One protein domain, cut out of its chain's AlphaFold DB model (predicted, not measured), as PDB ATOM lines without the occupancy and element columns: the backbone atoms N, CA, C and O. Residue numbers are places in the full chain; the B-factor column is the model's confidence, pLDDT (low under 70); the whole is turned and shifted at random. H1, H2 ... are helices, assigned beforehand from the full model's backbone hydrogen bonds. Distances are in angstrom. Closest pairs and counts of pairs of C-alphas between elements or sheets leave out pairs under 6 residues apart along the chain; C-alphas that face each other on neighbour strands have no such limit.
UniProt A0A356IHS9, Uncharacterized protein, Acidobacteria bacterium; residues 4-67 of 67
ATOM      1  N   ARG A   4      31.373 -59.063   9.596       72.12
ATOM      2  CA  ARG A   4      31.855 -57.762   9.101       72.12
ATOM      3  C   ARG A   4      30.742 -56.843   8.604       72.12
ATOM      4  O   ARG A   4      30.849 -55.641   8.787       72.12
ATOM      5  N   GLN A   5      29.697 -57.377   7.971       71.81
ATOM      6  CA  GLN A   5      28.607 -56.568   7.413       71.81
ATOM      7  C   GLN A   5      27.721 -55.974   8.514       71.81
ATOM      8  O   GLN A   5      27.257 -54.847   8.381       71.81
ATOM      9  N   LEU A   6      27.550 -56.698   9.625       75.44
ATOM     10  CA  LEU A   6      26.813 -56.233  10.804       75.44
ATOM     11  C   LEU A   6      27.413 -54.955  11.405       75.44
ATOM     12  O   LEU A   6      26.667 -54.070  11.812       75.44
ATOM     13  N   ALA A   7      28.743 -54.818  11.384       82.06
ATOM     14  CA  ALA A   7      29.427 -53.630  11.895       82.06
ATOM     15  C   ALA A   7      29.113 -52.349  11.095       82.06
ATOM     16  O   ALA A   7      29.203 -51.254  11.641       82.06
ATOM     17  N   PHE A   8      28.708 -52.471   9.825       84.50
ATOM     18  CA  PHE A   8      28.354 -51.330   8.969       84.50
ATOM     19  C   PHE A   8      26.855 -51.016   8.944       84.50
ATOM     20  O   PHE A   8      26.466 -49.962   8.441       84.50
ATOM     21  N   LEU A   9      26.001 -51.881   9.503       86.25
ATOM     22  CA  LEU A   9      24.559 -51.632   9.578       86.25
ATOM     23  C   LEU A   9      24.182 -50.305  10.253       86.25
ATOM     24  O   LEU A   9      23.345 -49.614   9.676       86.25
ATOM     25  N   PRO A  10      24.764 -49.888  11.399       89.56
ATOM     26  CA  PRO A  10      24.379 -48.613  12.003       89.56
ATOM     27  C   PRO A  10      24.695 -47.434  11.079       89.56
ATOM     28  O   PRO A  10      23.870 -46.542  10.921       89.56
ATOM     29  N   PHE A  11      25.846 -47.466  10.400       91.62
ATOM     30  CA  PHE A  11      26.211 -46.442   9.425       91.62
ATOM     31  C   PHE A  11      25.215 -46.385   8.258       91.62
ATOM     32  O   PHE A  11      24.754 -45.307   7.898       91.62
ATOM     33  N   LEU A  12      24.832 -47.539   7.705       89.06
ATOM     34  CA  LEU A  12      23.850 -47.609   6.620       89.06
ATOM     35  C   LEU A  12      22.465 -47.114   7.053       89.06
ATOM     36  O   LEU A  12      21.807 -46.410   6.292       89.06
ATOM     37  N   VAL A  13      22.018 -47.456   8.264       91.69
ATOM     38  CA  VAL A  13      20.733 -46.984   8.806       91.69
ATOM     39  C   VAL A  13      20.743 -45.466   8.967       91.69
ATOM     40  O   VAL A  13      19.819 -44.804   8.502       91.69
ATOM     41  N   LEU A  14      21.803 -44.906   9.556       91.94
ATOM     42  CA  LEU A  14      21.950 -43.457   9.710       91.94
ATOM     43  C   LEU A  14      22.013 -42.742   8.358       91.94
ATOM     44  O   LEU A  14      21.382 -41.702   8.194       91.94
ATOM     45  N   TRP A  15      22.723 -43.307   7.379       94.38
ATOM     46  CA  TRP A  15      22.784 -42.759   6.025       94.38
ATOM     47  C   TRP A  15      21.403 -42.736   5.365       94.38
ATOM     48  O   TRP A  15      20.964 -41.699   4.874       94.38
ATOM     49  N   ASN A  16      20.679 -43.857   5.403       93.56
ATOM     50  CA  ASN A  16      19.345 -43.945   4.812       93.56
ATOM     51  C   ASN A  16      18.326 -43.037   5.514       93.56
ATOM     52  O   ASN A  16      17.466 -42.454   4.858       93.56
ATOM     53  N   ALA A  17      18.443 -42.881   6.834       92.88
ATOM     54  CA  ALA A  17      17.643 -41.936   7.604       92.88
ATOM     55  C   ALA A  17      17.941 -40.480   7.214       92.88
ATOM     56  O   ALA A  17      17.017 -39.723   6.926       92.88
ATOM     57  N   ALA A  18      19.221 -40.098   7.151       92.50
ATOM     58  CA  ALA A  18      19.645 -38.734   6.833       92.50
ATOM     59  C   ALA A  18      19.255 -38.306   5.408       92.50
ATOM     60  O   ALA A  18      18.855 -37.163   5.199       92.50
ATOM     61  N   TYR A  19      19.340 -39.222   4.440       95.19
ATOM     62  CA  TYR A  19      18.962 -38.972   3.045       95.19
ATOM     63  C   TYR A  19      17.517 -39.365   2.712       95.19
ATOM     64  O   TYR A  19      17.120 -39.278   1.552       95.19
ATOM     65  N   TRP A  20      16.730 -39.782   3.707       93.88
ATOM     66  CA  TRP A  20      15.319 -40.141   3.556       93.88
ATOM     67  C   TRP A  20      15.056 -41.168   2.438       93.88
ATOM     68  O   TRP A  20      14.142 -41.027   1.626       93.88
ATOM     69  N   THR A  21      15.889 -42.204   2.358       95.69
ATOM     70  CA  THR A  21      15.883 -43.162   1.238       95.69
ATOM     71  C   THR A  21      14.978 -44.370   1.466       95.69
ATOM     72  O   THR A  21      14.798 -45.174   0.554       95.69
ATOM     73  N   TYR A  22      14.407 -44.521   2.665       95.06
ATOM     74  CA  TYR A  22      13.410 -45.557   2.920       95.06
ATOM     75  C   TYR A  22      12.151 -45.301   2.091       95.06
ATOM     76  O   TYR A  22      11.658 -44.175   2.003       95.06
ATOM     77  N   GLU A  23      11.615 -46.360   1.487       95.69
ATOM     78  CA  GLU A  23      10.390 -46.263   0.698       95.69
ATOM     79  C   GLU A  23       9.186 -45.901   1.574       95.69
ATOM     80  O   GLU A  23       9.104 -46.261   2.753       95.69
ATOM     81  N   ARG A  24       8.216 -45.199   0.982       92.25
ATOM     82  CA  ARG A  24       6.935 -44.908   1.641       92.25
ATOM     83  C   ARG A  24       6.206 -46.220   1.942       92.25
ATOM     84  O   ARG A  24       6.385 -47.195   1.222       92.25
ATOM     85  N   THR A  25       5.352 -46.233   2.967       94.81
ATOM     86  CA  THR A  25       4.608 -47.430   3.432       94.81
ATOM     87  C   THR A  25       5.485 -48.564   3.980       94.81
ATOM     88  O   THR A  25       5.074 -49.721   4.022       94.81
ATOM     89  N   THR A  26       6.694 -48.227   4.431       96.75
ATOM     90  CA  THR A  26       7.569 -49.140   5.173       96.75
ATOM     91  C   THR A  26       7.635 -48.720   6.635       96.75
ATOM     92  O   THR A  26       7.617 -47.531   6.950       96.75
ATOM     93  N   TRP A  27       7.774 -49.682   7.547       97.06
ATOM     94  CA  TRP A  27       7.813 -49.374   8.980       97.06
ATOM     95  C   TRP A  27       9.019 -48.498   9.362       97.06
ATOM     96  O   TRP A  27       8.939 -47.717  10.305       97.06
ATOM     97  N   GLN A  28      10.137 -48.590   8.633       95.31
ATOM     98  CA  GLN A  28      11.314 -47.744   8.849       95.31
ATOM     99  C   GLN A  28      11.011 -46.279   8.527       95.31
ATOM    100  O   GLN A  28      11.419 -45.386   9.268       95.31
ATOM    101  N   TYR A  29      10.274 -46.040   7.439       95.31
ATOM    102  CA  TYR A  29       9.779 -44.714   7.092       95.31
ATOM    103  C   TYR A  29       8.830 -44.193   8.174       95.31
ATOM    104  O   TYR A  29       8.983 -43.063   8.636       95.31
ATOM    105  N   ASP A  30       7.899 -45.033   8.631       95.81
ATOM    106  CA  ASP A  30       6.934 -44.656   9.666       95.81
ATOM    107  C   ASP A  30       7.633 -44.286  10.986       95.81
ATOM    108  O   ASP A  30       7.257 -43.309  11.633       95.81
ATOM    109  N   LEU A  31       8.709 -44.993  11.358       96.19
ATOM    110  CA  LEU A  31       9.532 -44.635  12.518       96.19
ATOM    111  C   LEU A  31      10.240 -43.288  12.361       96.19
ATOM    112  O   LEU A  31      10.325 -42.540  13.334       96.19
ATOM    113  N   LEU A  32      10.743 -42.959  11.169       95.38
ATOM    114  CA  LEU A  32      11.358 -41.653  10.912       95.38
ATOM    115  C   LEU A  32      10.336 -40.521  11.036       95.38
ATOM    116  O   LEU A  32      10.624 -39.498  11.656       95.38
ATOM    117  N   VAL A  33       9.124 -40.716  10.509       95.62
ATOM    118  CA  VAL A  33       8.016 -39.767  10.686       95.62
ATOM    119  C   VAL A  33       7.675 -39.614  12.166       95.62
ATOM    120  O   VAL A  33       7.589 -38.493  12.666       95.62
ATOM    121  N   LEU A  34       7.531 -40.728  12.885       95.94
ATOM    122  CA  LEU A  34       7.217 -40.720  14.309       95.94
ATOM    123  C   LEU A  34       8.309 -40.020  15.132       95.94
ATOM    124  O   LEU A  34       7.981 -39.292  16.064       95.94
ATOM    125  N   ALA A  35       9.584 -40.162  14.760       94.06
ATOM    126  CA  ALA A  35      10.687 -39.447  15.394       94.06
ATOM    127  C   ALA A  35      10.573 -37.922  15.220       94.06
ATOM    128  O   ALA A  35      10.792 -37.182  16.179       94.06
ATOM    129  N   ILE A  36      10.180 -37.444  14.033       93.25
ATOM    130  CA  ILE A  36       9.943 -36.009  13.796       93.25
ATOM    131  C   ILE A  36       8.733 -35.522  14.592       93.25
ATOM    132  O   ILE A  36       8.814 -34.484  15.243       93.25
ATOM    133  N   LEU A  37       7.619 -36.258  14.575       93.75
ATOM    134  CA  LEU A  37       6.426 -35.884  15.339       93.75
ATOM    135  C   LEU A  37       6.727 -35.826  16.837       93.75
ATOM    136  O   LEU A  37       6.368 -34.854  17.496       93.75
ATOM    137  N   ALA A  38       7.450 -36.821  17.355       92.19
ATOM    138  CA  ALA A  38       7.919 -36.828  18.730       92.19
ATOM    139  C   ALA A  38       8.794 -35.606  19.019       92.19
ATOM    140  O   ALA A  38       8.563 -34.937  20.017       92.19
ATOM    141  N   PHE A  39       9.743 -35.264  18.141       89.31
ATOM    142  CA  PHE A  39      10.559 -34.059  18.294       89.31
ATOM    143  C   PHE A  39       9.704 -32.785  18.359       89.31
ATOM    144  O   PHE A  39       9.870 -31.994  19.285       89.31
ATOM    145  N   VAL A  40       8.755 -32.605  17.438       87.00
ATOM    146  CA  VAL A  40       7.876 -31.422  17.400       87.00
ATOM    147  C   VAL A  40       7.014 -31.329  18.657       87.00
ATOM    148  O   VAL A  40       6.861 -30.256  19.226       87.00
ATOM    149  N   TRP A  41       6.457 -32.449  19.111       84.81
ATOM    150  CA  TRP A  41       5.551 -32.483  20.257       84.81
ATOM    151  C   TRP A  41       6.261 -32.376  21.605       84.81
ATOM    152  O   TRP A  41       5.733 -31.775  22.541       84.81
ATOM    153  N   ILE A  42       7.449 -32.967  21.718       85.00
ATOM    154  CA  ILE A  42       8.238 -32.955  22.950       85.00
ATOM    155  C   ILE A  42       8.935 -31.612  23.140       85.00
ATOM    156  O   ILE A  42       9.111 -31.212  24.286       85.00
ATOM    157  N   THR A  43       9.306 -30.913  22.064       84.06
ATOM    158  CA  THR A  43       9.991 -29.616  22.147       84.06
ATOM    159  C   THR A  43       9.012 -28.543  22.643       84.06
ATOM    160  O   THR A  43       8.144 -28.111  21.886       84.06
ATOM    161  N   PRO A  44       9.106 -28.098  23.911       74.25
ATOM    162  CA  PRO A  44       8.213 -27.090  24.442       74.25
ATOM    163  C   PRO A  44       8.568 -25.709  23.861       74.25
ATOM    164  O   PRO A  44       9.753 -25.419  23.655       74.25
ATOM    165  N   PRO A  45       7.577 -24.818  23.685       74.75
ATOM    166  CA  PRO A  45       7.798 -23.474  23.138       74.75
ATOM    167  C   PRO A  45       8.865 -22.674  23.899       74.75
ATOM    168  O   PRO A  45       9.673 -21.961  23.308       74.75
ATOM    169  N   ALA A  46       8.943 -22.880  25.218       73.62
ATOM    170  CA  ALA A  46       9.934 -22.248  26.085       73.62
ATOM    171  C   ALA A  46      11.393 -22.576  25.708       73.62
ATOM    172  O   ALA A  46      12.269 -21.748  25.932       73.62
ATOM    173  N   TRP A  47      11.685 -23.747  25.125       80.38
ATOM    174  CA  TRP A  47      13.052 -24.070  24.681       80.38
ATOM    175  C   TRP A  47      13.480 -23.237  23.473       80.38
ATOM    176  O   TRP A  47      14.666 -22.977  23.293       80.38
ATOM    177  N   LEU A  48      12.513 -22.811  22.661       79.88
ATOM    178  CA  LEU A  48      12.733 -21.983  21.482       79.88
ATOM    179  C   LEU A  48      12.690 -20.483  21.806       79.88
ATOM    180  O   LEU A  48      12.966 -19.680  20.919       79.88
ATOM    181  N   ASN A  49      12.389 -20.106  23.059       77.38
ATOM    182  CA  ASN A  49      12.086 -18.726  23.459       77.38
ATOM    183  C   ASN A  49      11.086 -18.069  22.490       77.38
ATOM    184  O   ASN A  49      11.288 -16.933  22.062       77.38
ATOM    185  N   ASP A  50      10.053 -18.817  22.090       74.12
ATOM    186  CA  ASP A  50       9.079 -18.347  21.111       74.12
ATOM    187  C   ASP A  50       8.244 -17.194  21.709       74.12
ATOM    188  O   ASP A  50       7.601 -17.397  22.738       74.12
ATOM    189  N   PRO A  51       8.241 -15.991  21.102       76.62
ATOM    190  CA  PRO A  51       7.469 -14.844  21.589       76.62
ATOM    191  C   PRO A  51       5.971 -14.909  21.244       76.62
ATOM    192  O   PRO A  51       5.230 -13.990  21.587       76.62
ATOM    193  N   THR A  52       5.534 -15.932  20.509       76.25
ATOM    194  CA  THR A  52       4.190 -16.027  19.916       76.25
ATOM    195  C   THR A  52       3.401 -17.223  20.442       76.25
ATOM    196  O   THR A  52       2.172 -17.175  20.497       76.25
ATOM    197  N   ALA A  53       4.089 -18.314  20.782       69.50
ATOM    198  CA  ALA A  53       3.475 -19.551  21.249       69.50
ATOM    199  C   ALA A  53       3.578 -19.674  22.776       69.50
ATOM    200  O   ALA A  53       4.563 -20.185  23.308       69.50
ATOM    201  N   ASP A  54       2.520 -19.262  23.474       67.12
ATOM    202  CA  ASP A  54       2.399 -19.381  24.929       67.12
ATOM    203  C   ASP A  54       1.533 -20.590  25.325       67.12
ATOM    204  O   ASP A  54       0.435 -20.791  24.802       67.12
ATOM    205  N   GLY A  55       2.006 -21.401  26.279       71.00
ATOM    206  CA  GLY A  55       1.230 -22.499  26.865       71.00
ATOM    207  C   GLY A  55       2.060 -23.719  27.287       71.00
ATOM    208  O   GLY A  55       3.233 -23.846  26.919       71.00
ATOM    209  N   PRO A  56       1.473 -24.645  28.072       69.25
ATOM    210  CA  PRO A  56       2.117 -25.914  28.377       69.25
ATOM    211  C   PRO A  56       2.316 -26.701  27.073       69.25
ATOM    212  O   PRO A  56       1.360 -26.955  26.345       69.25
ATOM    213  N   GLY A  57       3.559 -27.090  26.761       74.31
ATOM    214  CA  GLY A  57       3.840 -28.021  25.657       74.31
ATOM    215  C   GLY A  57       3.161 -29.382  25.878       74.31
ATOM    216  O   GLY A  57       2.522 -29.602  26.908       74.31
ATOM    217  N   LEU A  58       3.322 -30.343  24.961       76.81
ATOM    218  CA  LEU A  58       2.599 -31.624  25.037       76.81
ATOM    219  C   LEU A  58       2.867 -32.390  26.355       76.81
ATOM    220  O   LEU A  58       1.964 -32.995  26.925       76.81
ATOM    221  N   ILE A  59       4.078 -32.268  26.913       75.94
ATOM    222  CA  ILE A  59       4.432 -32.787  28.249       75.94
ATOM    223  C   ILE A  59       3.665 -32.076  29.374       75.94
ATOM    224  O   ILE A  59       3.270 -32.712  30.348       75.94
ATOM    225  N   GLY A  60       3.466 -30.761  29.266       77.06
ATOM    226  CA  GLY A  60       2.693 -29.996  30.242       77.06
ATOM    227  C   GLY A  60       1.215 -30.389  30.229       77.06
ATOM    228  O   GLY A  60       0.635 -30.566  31.294       77.06
ATOM    229  N   TRP A  61       0.644 -30.628  29.044       79.62
ATOM    230  CA  TRP A  61      -0.706 -31.185  28.903       79.62
ATOM    231  C   TRP A  61      -0.833 -32.582  29.505       79.62
ATOM    232  O   TRP A  61      -1.801 -32.846  30.208       79.62
ATOM    233  N   LEU A  62       0.145 -33.464  29.272       81.88
ATOM    234  CA  LEU A  62       0.141 -34.792  29.884       81.88
ATOM    235  C   LEU A  62       0.187 -34.705  31.411       81.88
ATOM    236  O   LEU A  62      -0.588 -35.394  32.059       81.88
ATOM    237  N   ARG A  63       1.032 -33.846  31.994       80.69
ATOM    238  CA  ARG A  63       1.063 -33.655  33.456       80.69
ATOM    239  C   ARG A  63      -0.291 -33.199  34.000       80.69
ATOM    240  O   ARG A  63      -0.829 -33.873  34.861       80.69
ATOM    241  N   LEU A  64      -0.875 -32.154  33.408       82.69
ATOM    242  CA  LEU A  64      -2.200 -31.644  33.788       82.69
ATOM    243  C   LEU A  64      -3.328 -32.671  33.632       82.69
ATOM    244  O   LEU A  64      -4.342 -32.561  34.303       82.69
ATOM    245  N   PHE A  65      -3.192 -33.626  32.712       82.56
ATOM    246  CA  PHE A  65      -4.168 -34.697  32.518       82.56
ATOM    247  C   PHE A  65      -4.086 -35.792  33.599       82.56
ATOM    248  O   PHE A  65      -5.078 -36.479  33.833       82.56
ATOM    249  N   PHE A  66      -2.916 -35.993  34.215       83.94
ATOM    250  CA  PHE A  66      -2.690 -37.019  35.243       83.94
ATOM    251  C   PHE A  66      -2.773 -36.492  36.689       83.94
ATOM    252  O   PHE A  66      -2.743 -37.315  37.607       83.94
ATOM    253  N   ASP A  67      -2.859 -35.173  36.878       74.31
ATOM    254  CA  ASP A  67      -3.149 -34.497  38.155       74.31
ATOM    255  C   ASP A  67      -4.669 -34.384  38.397       74.31
ATOM    256  O   ASP A  67      -5.098 -34.553  39.564       74.31
TER     257      ASP A  67
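Overview. This is residues 4 to 67 of the 67 residues of an uncharacterized protein of Acidobacteria bacterium (UniProt A0A356IHS9). Reading from residue 4, you meet an open, extended row of helices with few contacts: H1 at one end, the long H2 through the middle, and H3 and H4 at the other end, where H4 turns away from H2 as a corner. Residues 4 to 12, of which 9 to 12 belong to H1, stick out at one end, and residues 47 to 52 stick out at the other. The printed part has 64 residues with four named helices, in the order H1, H2, H3, H4, and no named strand; the class is all helix. The whole is extended, with a radius of gyration of the C-alphas of 17.0 A, and elongated, spanning 49 by 27 by 24 A.

Arrangement. Start with H1, residues 9 to 18, and look on to H2, residues 27 to 42: the two are close but not clearly touching, and their closest C-alphas, those of Ala 17 and Leu 32, are 7.1 A apart. They run the same way at a steep tilt of 62 degrees. At the other end of H2, look for H4, residues 58 to 66: the two only just touch, with 3 pairs of C-alphas within 8 A, and touch only at their ends. H2 touches H4 with residues 41 to 42 alone; the closest C-alphas of the two, those of Trp 41 and Leu 58, are 5.7 A apart. The lines of H2 and H4 are about perpendicular, at 78 degrees. H3, residues 45 to 48, touches no helix and is apart from H1, H2 and H4; H1 and H4 are apart too. In H1, H2 and H4 every O i to N i+4 pair is within hydrogen-bond range; H3 is too short for such a pair, but its one O i to N i+3 pair is within range.

Along the chain. Find C-alpha 9 at (24.559, -51.632, 9.578); from there H1 runs 14.1 A to C-alpha 18. H2 begins at C-alpha 27, at (7.813, -49.374, 8.980), and runs 21.6 A to Ile 42. H3 covers Pro 45 to Leu 48. H4 begins at Leu 58 and runs 12.7 A to C-alpha 66 at (-2.690, -37.019, 35.243).

Size, cuts and confidence. The two C-alphas farthest apart, those of Arg 4 and Thr 52, are 51.2 A apart. The printed part has no cut and ends at residue 67, the chain's last residue. The link from H2 to H3 is tight, those from H1 to H2 and from H3 to H4 are short, and no link is long. The mean pLDDT of the printed part is 85.4; look for low confidence, under 70, at residues 53 to 54 and residue 56.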